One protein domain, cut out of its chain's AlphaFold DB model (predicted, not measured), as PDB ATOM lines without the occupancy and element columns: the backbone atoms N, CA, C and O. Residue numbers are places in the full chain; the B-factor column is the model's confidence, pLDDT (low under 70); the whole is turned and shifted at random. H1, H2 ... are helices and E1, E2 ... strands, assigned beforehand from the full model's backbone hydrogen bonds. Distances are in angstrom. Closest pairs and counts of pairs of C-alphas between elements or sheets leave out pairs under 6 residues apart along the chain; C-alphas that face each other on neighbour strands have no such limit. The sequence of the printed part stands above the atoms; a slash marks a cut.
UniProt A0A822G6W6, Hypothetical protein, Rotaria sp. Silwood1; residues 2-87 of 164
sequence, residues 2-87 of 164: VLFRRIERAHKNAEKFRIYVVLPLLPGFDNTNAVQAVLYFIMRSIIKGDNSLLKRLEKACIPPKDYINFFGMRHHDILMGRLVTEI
ATOM      1  N   VAL A   2     184.033 204.349 264.875       94.44
ATOM      2  CA  VAL A   2     183.878 205.720 265.413       94.44
ATOM      3  C   VAL A   2     185.117 206.231 266.163       94.44
ATOM      4  O   VAL A   2     185.578 207.331 265.866       94.44
ATOM      5  N   LEU A   3     185.700 205.432 267.067       95.50
ATOM      6  CA  LEU A   3     186.895 205.839 267.827       95.50
ATOM      7  C   LEU A   3     188.089 206.152 266.919       95.50
ATOM      8  O   LEU A   3     188.718 207.192 267.090       95.50
ATOM      9  N   PHE A   4     188.357 205.302 265.921       97.62
ATOM     10  CA  PHE A   4     189.413 205.548 264.937       97.62
ATOM     11  C   PHE A   4     189.208 206.895 264.234       97.62
ATOM     12  O   PHE A   4     190.107 207.728 264.254       97.62
ATOM     13  N   ARG A   5     188.007 207.151 263.692       97.94
ATOM     14  CA  ARG A   5     187.701 208.408 262.985       97.94
ATOM     15  C   ARG A   5     187.829 209.636 263.889       97.94
ATOM     16  O   ARG A   5     188.287 210.683 263.444       97.94
ATOM     17  N   ARG A   6     187.443 209.528 265.166       98.00
ATOM     18  CA  ARG A   6     187.568 210.636 266.127       98.00
ATOM     19  C   ARG A   6     189.027 210.955 266.455       98.00
ATOM     20  O   ARG A   6     189.365 212.139 266.534       98.00
ATOM     21  N   ILE A   7     189.859 209.925 266.637       98.44
ATOM     22  CA  ILE A   7     191.306 210.070 266.841       98.44
ATOM     23  C   ILE A   7     191.954 210.653 265.583       98.44
ATOM     24  O   ILE A   7     192.696 211.624 265.679       98.44
ATOM     25  N   GLU A   8     191.623 210.123 264.405       98.31
ATOM     26  CA  GLU A   8     192.123 210.619 263.123       98.31
ATOM     27  C   GLU A   8     191.804 212.106 262.923       98.31
ATOM     28  O   GLU A   8     192.688 212.886 262.577       98.31
ATOM     29  N   ARG A   9     190.565 212.522 263.212       98.31
ATOM     30  CA  ARG A   9     190.173 213.936 263.174       98.31
ATOM     31  C   ARG A   9     190.996 214.784 264.144       98.31
ATOM     32  O   ARG A   9     191.490 215.833 263.751       98.31
ATOM     33  N   ALA A  10     191.159 214.328 265.390       98.00
ATOM     34  CA  ALA A  10     191.954 215.052 266.381       98.00
ATOM     35  C   ALA A  10     193.414 215.209 265.931       98.00
ATOM     36  O   ALA A  10     194.000 216.272 266.101       98.00
ATOM     37  N   HIS A  11     193.984 214.163 265.331       98.19
ATOM     38  CA  HIS A  11     195.344 214.180 264.809       98.19
ATOM     39  C   HIS A  11     195.505 215.172 263.656       98.19
ATOM     40  O   HIS A  11     196.384 216.028 263.716       98.19
ATOM     41  N   LYS A  12     194.609 215.126 262.660       97.94
ATOM     42  CA  LYS A  12     194.609 216.061 261.519       97.94
ATOM     43  C   LYS A  12     194.474 217.522 261.954       97.94
ATOM     44  O   LYS A  12     195.104 218.390 261.364       97.94
ATOM     45  N   ASN A  13     193.699 217.778 263.006       98.00
ATOM     46  CA  ASN A  13     193.463 219.124 263.529       98.00
ATOM     47  C   ASN A  13     194.496 219.576 264.579       98.00
ATOM     48  O   ASN A  13     194.339 220.650 265.154       98.00
ATOM     49  N   ALA A  14     195.513 218.760 264.885       96.38
ATOM     50  CA  ALA A  14     196.450 218.999 265.989       96.38
ATOM     51  C   ALA A  14     195.757 219.261 267.353       96.38
ATOM     52  O   ALA A  14     196.274 219.973 268.216       96.38
ATOM     53  N   GLU A  15     194.592 218.647 267.576       95.00
ATOM     54  CA  GLU A  15     193.818 218.757 268.814       95.00
ATOM     55  C   GLU A  15     194.382 217.835 269.902       95.00
ATOM     56  O   GLU A  15     194.707 216.664 269.670       95.00
ATOM     57  N   LYS A  16     194.414 218.325 271.146       94.56
ATOM     58  CA  LYS A  16     194.637 217.456 272.305       94.56
ATOM     59  C   LYS A  16     193.368 216.657 272.587       94.56
ATOM     60  O   LYS A  16     192.384 217.196 273.076       94.56
ATOM     61  N   PHE A  17     193.426 215.358 272.318       96.19
ATOM     62  CA  PHE A  17     192.330 214.422 272.543       96.19
ATOM     63  C   PHE A  17     192.850 213.177 273.258       96.19
ATOM     64  O   PHE A  17     193.908 212.665 272.899       96.19
ATOM     65  N   ARG A  18     192.138 212.709 274.289       95.31
ATOM     66  CA  ARG A  18     192.541 211.548 275.093       95.31
ATOM     67  C   ARG A  18     191.353 210.646 275.391       95.31
ATOM     68  O   ARG A  18     190.287 211.125 275.755       95.31
ATOM     69  N   ILE A  19     191.580 209.343 275.301       96.88
ATOM     70  CA  ILE A  19     190.651 208.274 275.654       96.88
ATOM     71  C   ILE A  19     191.324 207.407 276.719       96.88
ATOM     72  O   ILE A  19     192.463 206.961 276.552       96.88
ATOM     73  N   TYR A  20     190.594 207.135 277.794       95.69
ATOM     74  CA  TYR A  20     190.983 206.195 278.838       95.69
ATOM     75  C   TYR A  20     189.985 205.041 278.814       95.69
ATOM     76  O   TYR A  20     188.787 205.263 278.973       95.69
ATOM     77  N   VAL A  21     190.467 203.824 278.581       96.06
ATOM     78  CA  VAL A  21     189.635 202.619 278.536       96.06
ATOM     79  C   VAL A  21     190.022 201.733 279.710       96.06
ATOM     80  O   VAL A  21     191.162 201.284 279.788       96.06
ATOM     81  N   VAL A  22     189.087 201.478 280.622       94.75
ATOM     82  CA  VAL A  22     189.288 200.568 281.756       94.75
ATOM     83  C   VAL A  22     188.487 199.298 281.491       94.75
ATOM     84  O   VAL A  22     187.279 199.363 281.279       94.75
ATOM     85  N   LEU A  23     189.164 198.153 281.457       94.44
ATOM     86  CA  LEU A  23     188.584 196.845 281.151       94.44
ATOM     87  C   LEU A  23     188.920 195.855 282.273       94.44
ATOM     88  O   LEU A  23     189.940 196.022 282.950       94.44
ATOM     89  N   PRO A  24     188.110 194.805 282.482       92.81
ATOM     90  CA  PRO A  24     188.510 193.725 283.371       92.81
ATOM     91  C   PRO A  24     189.769 193.042 282.813       92.81
ATOM     92  O   PRO A  24     189.887 192.829 281.605       92.81
ATOM     93  N   LEU A  25     190.716 192.692 283.694       89.44
ATOM     94  CA  LEU A  25     191.953 192.003 283.295       89.44
ATOM     95  C   LEU A  25     191.678 190.604 282.731       89.44
ATOM     96  O   LEU A  25     192.402 190.142 281.850       89.44
ATOM     97  N   LEU A  26     190.627 189.951 283.226       90.00
ATOM     98  CA  LEU A  26     190.108 188.691 282.716       90.00
ATOM     99  C   LEU A  26     188.572 188.745 282.672       90.00
ATOM    100  O   LEU A  26     187.961 189.328 283.572       90.00
ATOM    101  N   PRO A  27     187.933 188.146 281.653       88.31
ATOM    102  CA  PRO A  27     186.490 187.921 281.637       88.31
ATOM    103  C   PRO A  27     186.017 187.124 282.864       88.31
ATOM    104  O   PRO A  27     186.668 186.158 283.251       88.31
ATOM    105  N   GLY A  28     184.873 187.496 283.444       83.50
ATOM    106  CA  GLY A  28     184.307 186.847 284.633       83.50
ATOM    107  C   GLY A  28     183.544 185.568 284.298       83.50
ATOM    108  O   GLY A  28     182.325 185.533 284.440       83.50
ATOM    109  N   PHE A  29     184.247 184.548 283.804       81.31
ATOM    110  CA  PHE A  29     183.684 183.226 283.525       81.31
ATOM    111  C   PHE A  29     184.566 182.133 284.124       81.31
ATOM    112  O   PHE A  29     185.785 182.178 283.972       81.31
ATOM    113  N   ASP A  30     183.941 181.099 284.685       78.62
ATOM    114  CA  ASP A  30     184.656 179.913 285.178       78.62
ATOM    115  C   ASP A  30     185.095 178.983 284.032       78.62
ATOM    116  O   ASP A  30     186.012 178.175 284.165       78.62
ATOM    117  N   ASN A  31     184.454 179.102 282.864       88.31
ATOM    118  CA  ASN A  31     184.739 178.278 281.694       88.31
ATOM    119  C   ASN A  31     185.881 178.866 280.848       88.31
ATOM    120  O   ASN A  31     185.734 179.920 280.224       88.31
ATOM    121  N   THR A  32     186.990 178.131 280.738       88.38
ATOM    122  CA  THR A  32     188.186 178.544 279.986       88.38
ATOM    123  C   THR A  32     187.908 178.847 278.509       88.38
ATOM    124  O   THR A  32     188.458 179.809 277.976       88.38
ATOM    125  N   ASN A  33     187.030 178.093 277.843       90.62
ATOM    126  CA  ASN A  33     186.698 178.331 276.434       90.62
ATOM    127  C   ASN A  33     185.920 179.642 276.262       90.62
ATOM    128  O   ASN A  33     186.179 180.396 275.324       90.62
ATOM    129  N   ALA A  34     185.005 179.949 277.188       89.69
ATOM    130  CA  ALA A  34     184.279 181.218 277.189       89.69
ATOM    131  C   ALA A  34     185.233 182.402 277.416       89.69
ATOM    132  O   ALA A  34     185.179 183.392 276.681       89.69
ATOM    133  N   VAL A  35     186.166 182.266 278.366       90.50
ATOM    134  CA  VAL A  35     187.231 183.251 278.604       90.50
ATOM    135  C   VAL A  35     188.055 183.481 277.333       90.50
ATOM    136  O   VAL A  35     188.228 184.625 276.912       90.50
ATOM    137  N   GLN A  36     188.522 182.413 276.680       92.38
ATOM    138  CA  GLN A  36     189.318 182.506 275.453       92.38
ATOM    139  C   GLN A  36     188.552 183.162 274.300       92.38
ATOM    140  O   GLN A  36     189.115 184.002 273.598       92.38
ATOM    141  N   ALA A  37     187.272 182.828 274.121       94.06
ATOM    142  CA  ALA A  37     186.438 183.419 273.080       94.06
ATOM    143  C   ALA A  37     186.268 184.933 273.282       94.06
ATOM    144  O   ALA A  37     186.457 185.713 272.346       94.06
ATOM    145  N   VAL A  38     185.977 185.373 274.509       93.81
ATOM    146  CA  VAL A  38     185.845 186.805 274.819       93.81
ATOM    147  C   VAL A  38     187.183 187.528 274.644       93.81
ATOM    148  O   VAL A  38     187.233 188.574 273.993       93.81
ATOM    149  N   LEU A  39     188.284 186.953 275.139       93.94
ATOM    150  CA  LEU A  39     189.628 187.507 274.948       93.94
ATOM    151  C   LEU A  39     190.002 187.620 273.466       93.94
ATOM    152  O   LEU A  39     190.586 188.624 273.063       93.94
ATOM    153  N   TYR A  40     189.637 186.638 272.639       95.12
ATOM    154  CA  TYR A  40     189.856 186.696 271.196       95.12
ATOM    155  C   TYR A  40     189.204 187.940 270.577       95.12
ATOM    156  O   TYR A  40     189.875 188.681 269.855       95.12
ATOM    157  N   PHE A  41     187.938 188.229 270.895       95.62
ATOM    158  CA  PHE A  41     187.238 189.404 270.364       95.62
ATOM    159  C   PHE A  41     187.742 190.735 270.933       95.62
ATOM    160  O   PHE A  41     187.818 191.716 270.186       95.62
ATOM    161  N   ILE A  42     188.152 190.776 272.207       95.25
ATOM    162  CA  ILE A  42     188.824 191.948 272.794       95.25
ATOM    163  C   ILE A  42     190.120 192.229 272.028       95.25
ATOM    164  O   ILE A  42     190.337 193.342 271.540       95.25
ATOM    165  N   MET A  43     190.951 191.202 271.840       95.00
ATOM    166  CA  MET A  43     192.214 191.341 271.122       95.00
ATOM    167  C   MET A  43     191.981 191.730 269.664       95.00
ATOM    168  O   MET A  43     192.672 192.620 269.179       95.00
ATOM    169  N   ARG A  44     190.997 191.137 268.978       96.38
ATOM    170  CA  ARG A  44     190.633 191.484 267.593       96.38
ATOM    171  C   ARG A  44     190.144 192.928 267.448       96.38
ATOM    172  O   ARG A  44     190.414 193.570 266.439       96.38
ATOM    173  N   SER A  45     189.450 193.452 268.456       95.75
ATOM    174  CA  SER A  45     188.980 194.842 268.464       95.75
ATOM    175  C   SER A  45     190.123 195.838 268.668       95.75
ATOM    176  O   SER A  45     190.163 196.883 268.013       95.75
ATOM    177  N   ILE A  46     191.067 195.522 269.559       95.94
ATOM    178  CA  ILE A  46     192.095 196.476 269.991       95.94
ATOM    179  C   ILE A  46     193.388 196.340 269.174       95.94
ATOM    180  O   ILE A  46     193.841 197.332 268.610       95.94
ATOM    181  N   ILE A  47     193.973 195.138 269.085       94.62
ATOM    182  CA  ILE A  47     195.379 194.935 268.665       94.62
ATOM    183  C   ILE A  47     195.540 193.995 267.456       94.62
ATOM    184  O   ILE A  47     196.437 194.183 266.636       94.62
ATOM    185  N   LYS A  48     194.732 192.934 267.360       93.44
ATOM    186  CA  LYS A  48     194.941 191.825 266.420       93.44
ATOM    187  C   LYS A  48     194.123 191.987 265.141       93.44
ATOM    188  O   LYS A  48     192.904 192.102 265.178       93.44
ATOM    189  N   GLY A  49     194.801 191.864 264.002       94.00
ATOM    190  CA  GLY A  49     194.197 191.931 262.673       94.00
ATOM    191  C   GLY A  49     194.140 193.348 262.106       94.00
ATOM    192  O   GLY A  49     194.183 194.340 262.836       94.00
ATOM    193  N   ASP A  50     194.026 193.430 260.783       93.81
ATOM    194  CA  ASP A  50     194.138 194.678 260.018       93.81
ATOM    195  C   ASP A  50     193.075 195.729 260.340       93.81
ATOM    196  O   ASP A  50     193.312 196.922 260.154       93.81
ATOM    197  N   ASN A  51     191.926 195.279 260.847       94.06
ATOM    198  CA  ASN A  51     190.795 196.131 261.202       94.06
ATOM    199  C   ASN A  51     190.783 196.541 262.683       94.06
ATOM    200  O   ASN A  51     189.902 197.304 263.088       94.06
ATOM    201  N   SER A  52     191.736 196.056 263.485       97.00
ATOM    202  CA  SER A  52     191.854 196.443 264.891       97.00
ATOM    203  C   SER A  52     192.215 197.921 265.033       97.00
ATOM    204  O   SER A  52     192.851 198.513 264.155       97.00
ATOM    205  N   LEU A  53     191.800 198.539 266.140       97.50
ATOM    206  CA  LEU A  53     191.987 199.973 266.353       97.50
ATOM    207  C   LEU A  53     193.461 200.385 266.254       97.50
ATOM    208  O   LEU A  53     193.776 201.325 265.525       97.50
ATOM    209  N   LEU A  54     194.360 199.679 266.946       97.00
ATOM    210  CA  LEU A  54     195.775 200.042 266.965       97.00
ATOM    211  C   LEU A  54     196.440 199.830 265.601       97.00
ATOM    212  O   LEU A  54     197.206 200.693 265.180       97.00
ATOM    213  N   LYS A  55     196.100 198.757 264.870       97.00
ATOM    214  CA  LYS A  55     196.634 198.540 263.514       97.00
ATOM    215  C   LYS A  55     196.167 199.589 262.519       97.00
ATOM    216  O   LYS A  55     196.944 200.011 261.668       97.00
ATOM    217  N   ARG A  56     194.928 200.057 262.637       97.88
ATOM    218  CA  ARG A  56     194.429 201.150 261.797       97.88
ATOM    219  C   ARG A  56     195.127 202.472 262.092       97.88
ATOM    220  O   ARG A  56     195.455 203.189 261.155       97.88
ATOM    221  N   LEU A  57     195.362 202.790 263.367       97.88
ATOM    222  CA  LEU A  57     196.114 203.988 263.757       97.88
ATOM    223  C   LEU A  57     197.563 203.930 263.256       97.88
ATOM    224  O   LEU A  57     198.041 204.905 262.688       97.88
ATOM    225  N   GLU A  58     198.218 202.771 263.375       96.50
ATOM    226  CA  GLU A  58     199.565 202.530 262.844       96.50
ATOM    227  C   GLU A  58     199.627 202.752 261.323       96.50
ATOM    228  O   GLU A  58     200.472 203.507 260.852       96.50
ATOM    229  N   LYS A  59     198.680 202.184 260.559       96.88
ATOM    230  CA  LYS A  59     198.577 202.391 259.100       96.88
ATOM    231  C   LYS A  59     198.340 203.850 258.705       96.88
ATOM    232  O   LYS A  59     198.730 204.252 257.616       96.88
ATOM    233  N   ALA A  60     197.695 204.628 259.571       97.25
ATOM    234  CA  ALA A  60     197.470 206.056 259.376       97.25
ATOM    235  C   ALA A  60     198.641 206.927 259.875       97.25
ATOM    236  O   ALA A  60     198.517 208.150 259.883       97.25
ATOM    237  N   CYS A  61     199.752 206.321 260.316       97.69
ATOM    238  CA  CYS A  61     200.896 207.000 260.932       97.69
ATOM    239  C   CYS A  61     200.531 207.817 262.188       97.69
ATOM    240  O   CYS A  61     201.209 208.786 262.525       97.69
ATOM    241  N   ILE A  62     199.473 207.420 262.906       98.19
ATOM    242  CA  ILE A  62     199.005 208.095 264.119       98.19
ATOM    243  C   ILE A  62     199.551 207.352 265.345       98.19
ATOM    244  O   ILE A  62     199.181 206.194 265.552       98.19
ATOM    245  N   PRO A  63     200.369 207.988 266.204       96.62
ATOM    246  CA  PRO A  63     200.907 207.352 267.406       96.62
ATOM    247  C   PRO A  63     199.787 207.084 268.433       96.62
ATOM    248  O   PRO A  63     199.287 208.025 269.050       96.62
ATOM    249  N   PRO A  64     199.389 205.820 268.702       96.12
ATOM    250  CA  PRO A  64     198.206 205.555 269.526       96.12
ATOM    251  C   PRO A  64     198.345 206.022 270.977       96.12
ATOM    252  O   PRO A  64     197.372 206.485 271.569       96.12
ATOM    253  N   LYS A  65     199.567 205.950 271.525       94.00
ATOM    254  CA  LYS A  65     199.909 206.353 272.901       94.00
ATOM    255  C   LYS A  65     199.535 207.803 273.235       94.00
ATOM    256  O   LYS A  65     199.292 208.116 274.399       94.00
ATOM    257  N   ASP A  66     199.453 208.667 272.223       95.25
ATOM    258  CA  ASP A  66     199.116 210.080 272.403       95.25
ATOM    259  C   ASP A  66     197.603 210.300 272.573       95.25
ATOM    260  O   ASP A  66     197.189 211.336 273.097       95.25
ATOM    261  N   TYR A  67     196.781 209.315 272.179       97.38
ATOM    262  CA  TYR A  67     195.326 209.443 272.089       97.38
ATOM    263  C   TYR A  67     194.545 208.433 272.924       97.38
ATOM    264  O   TYR A  67     193.466 208.772 273.398       97.38
ATOM    265  N   ILE A  68     195.025 207.199 273.099       96.56
ATOM    266  CA  ILE A  68     194.264 206.141 273.773       96.56
ATOM    267  C   ILE A  68     195.146 205.278 274.670       96.56
ATOM    268  O   ILE A  68     196.218 204.833 274.271       96.56
ATOM    269  N   ASN A  69     194.667 205.026 275.889       93.62
ATOM    270  CA  ASN A  69     195.333 204.176 276.871       93.62
ATOM    271  C   ASN A  69     194.348 203.154 277.451       93.62
ATOM    272  O   ASN A  69     193.200 203.494 277.744       93.62
ATOM    273  N   PHE A  70     194.817 201.918 277.622       93.69
ATOM    274  CA  PHE A  70     194.049 200.802 278.172       93.69
ATOM    275  C   PHE A  70     194.574 200.444 279.563       93.69
ATOM    276  O   PHE A  70     195.783 200.342 279.761       93.69
ATOM    277  N   PHE A  71     193.664 200.230 280.507       93.06
ATOM    278  CA  PHE A  71     193.966 199.918 281.899       93.06
ATOM    279  C   PHE A  71     193.128 198.732 282.368       93.06
ATOM    280  O   PHE A  71     192.008 198.522 281.902       93.06
ATOM    281  N   GLY A  72     193.665 197.995 283.333       91.81
ATOM    282  CA  GLY A  72     192.918 197.044 284.146       91.81
ATOM    283  C   GLY A  72     193.183 197.312 285.621       91.81
ATOM    284  O   GLY A  72     194.098 198.064 285.962       91.81
ATOM    285  N   MET A  73     192.373 196.723 286.493       91.06
ATOM    286  CA  MET A  73     192.444 196.967 287.931       91.06
ATOM    287  C   MET A  73     192.792 195.685 288.692       91.06
ATOM    288  O   MET A  73     192.304 194.599 288.372       91.06
ATOM    289  N   ARG A  74     193.641 195.819 289.710       91.56
ATOM    290  CA  ARG A  74     194.105 194.740 290.590       91.56
ATOM    291  C   ARG A  74     194.349 195.306 291.983       91.56
ATOM    292  O   ARG A  74     194.835 196.426 292.106       91.56
ATOM    293  N   HIS A  75     194.035 194.522 293.001       91.44
ATOM    294  CA  HIS A  75     194.306 194.832 294.397       91.44
ATOM    295  C   HIS A  75     195.215 193.768 295.017       91.44
ATOM    296  O   HIS A  75     195.375 192.674 294.467       91.44
ATOM    297  N   HIS A  76     195.840 194.093 296.142       93.06
ATOM    298  CA  HIS A  76     196.614 193.158 296.944       93.06
ATOM    299  C   HIS A  76     196.362 193.441 298.419       93.06
ATOM    300  O   HIS A  76     196.135 194.589 298.784       93.06
ATOM    301  N   ASP A  77     196.396 192.396 299.237       95.25
ATOM    302  CA  ASP A  77     196.190 192.494 300.681       95.25
ATOM    303  C   ASP A  77     196.877 191.318 301.398       95.25
ATOM    304  O   ASP A  77     197.418 190.415 300.753       95.25
ATOM    305  N   ILE A  78     196.877 191.317 302.729       96.69
ATOM    306  CA  ILE A  78     197.402 190.237 303.564       96.69
ATOM    307  C   ILE A  78     196.239 189.378 304.064       96.69
ATOM    308  O   ILE A  78     195.460 189.786 304.920       96.69
ATOM    309  N   LEU A  79     196.173 188.133 303.593       95.06
ATOM    310  CA  LEU A  79     195.212 187.134 304.051       95.06
ATOM    311  C   LEU A  79     195.943 186.040 304.831       95.06
ATOM    312  O   LEU A  79     196.816 185.361 304.292       95.06
ATOM    313  N   MET A  80     195.595 185.862 306.110       95.62
ATOM    314  CA  MET A  80     196.204 184.851 306.993       95.62
ATOM    315  C   MET A  80     197.744 184.936 307.029       95.62
ATOM    316  O   MET A  80     198.447 183.929 306.938       95.62
ATOM    317  N   GLY A  81     198.275 186.161 307.107       95.75
ATOM    318  CA  GLY A  81     199.718 186.428 307.134       95.75
ATOM    319  C   GLY A  81     200.435 186.251 305.789       95.75
ATOM    320  O   GLY A  81     201.660 186.324 305.748       95.75
ATOM    321  N   ARG A  82     199.707 186.023 304.689       95.94
ATOM    322  CA  ARG A  82     200.273 185.880 303.342       95.94
ATOM    323  C   ARG A  82     199.805 187.004 302.434       95.94
ATOM    324  O   ARG A  82     198.619 187.310 302.390       95.94
ATOM    325  N   LEU A  83     200.738 187.574 301.675       96.69
ATOM    326  CA  LEU A  83     200.417 188.524 300.617       96.69
ATOM    327  C   LEU A  83     199.645 187.804 299.503       96.69
ATOM    328  O   LEU A  83     200.130 186.821 298.941       96.69
ATOM    329  N   VAL A  84     198.462 188.312 299.177       96.50
ATOM    330  CA  VAL A  84     197.599 187.832 298.095       96.50
ATOM    331  C   VAL A  84     197.267 188.979 297.148       96.50
ATOM    332  O   VAL A  84     197.321 190.147 297.527       96.50
ATOM    333  N   THR A  85     196.926 188.667 295.898       94.94
ATOM    334  CA  THR A  85     196.491 189.671 294.923       94.94
ATOM    335  C   THR A  85     195.365 189.151 294.053       94.94
ATOM    336  O   THR A  85     195.451 188.053 293.519       94.94
ATOM    337  N   GLU A  86     194.357 189.990 293.830       92.94
ATOM    338  CA  GLU A  86     193.210 189.655 292.996       92.94
ATOM    339  C   GLU A  86     192.835 190.776 292.037       92.94
ATOM    340  O   GLU A  86     193.105 191.958 292.269       92.94
ATOM    341  N   ILE A  87     192.232 190.394 290.912       92.75
ATOM    342  CA  ILE A  87     191.727 191.366 289.943       92.75
ATOM    343  C   ILE A  87     190.507 192.081 290.525       92.75
ATOM    344  O   ILE A  87     189.625 191.459 291.109       92.75
TER     345      ILE A  87
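AT A GLANCE: This is residues 2 to 87 of the 164 residues of the protein "Hypothetical protein" of Rotaria sp. Silwood1 (UniProt A0A822G6W6). What is the main picture? This is an open, loosely joined model: E2 runs on into E3, and the hairpin of E3 and E4 makes one end of the long axis, with residues 78 to 83 sticking out. The short parallel pair E1 and E2 lies nearest the middle, H1 and H3 sit together toward the other end, and the long helix H2 extends from its corner with H3, apart from E2, E3 and E4. What is it made of, and how large is it? The printed part has 86 residues with three named helices and four named strands, in the order H1 E1 H2 H3 E2 E3 E4, of mixed class; the two sheets have two strands each, E1 with E2 parallel and E3 with E4 antiparallel. It is loose, with a radius of gyration of the C-alphas of 17.1 A, and spans 55 by 29 by 17 A.

IN THESE COORDINATES: Where are the strands? E3 is residues 74 to 79, 15.5 A long, and E4 is residues 82 to 87, 16.8 A long, ending at C-alpha 87 (191.727, 191.366, 289.943). E2 is residues 68 to 71 and E1 is residues 19 to 22. Where are the helices? H1 is residues 2 to 12, 15.4 A long from C-alpha 2 at (183.878, 205.720, 265.413). H2 is residues 32 to 46, 20.9 A long from C-alpha 32 at (188.186, 178.544, 279.986), and H3 is residues 53 to 59.

HOW THE PARTS SIT: How do the strands pair? The hairpin E3 and E4 is antiparallel at 153 degrees, with N 77 and O 84 within hydrogen-bond range at 3.0 A. E1 and E2 are parallel at 16 degrees, with N 71 and O 21 within range at 2.8 A. E2 runs on into E3 at 18 degrees, and E1, H2 H3, E2 form a strand-helix-strand unit, two parallel strands with helices between, its crossover right-handed. How do the helices stand? H1 and H3 touch at a steep tilt of 38 degrees, the same way, their closest C-alphas those of Phe 4 and Leu 53, 6.3 A. H2, with residues 45 to 46 alone, touches H3 only at the corner and only just, with 3 pairs of C-alphas within 8 A, the closest those of Ile 46 and Leu 53 at 5.0 A. In H1, H2 and H3 every O i to N i+4 pair is within hydrogen-bond range.

THE WHOLE: How far does it reach? The two C-alphas farthest apart are those of Asn 13 and Met 80, 55.4 A, and the outline is elongated, but only just. Are there cuts, long links or weak places? The printed part has no cut and no long link; the links E2 to E3 and E3 to E4 are tight. The mean pLDDT of the printed part is 94.5, and no printed residue is under 70.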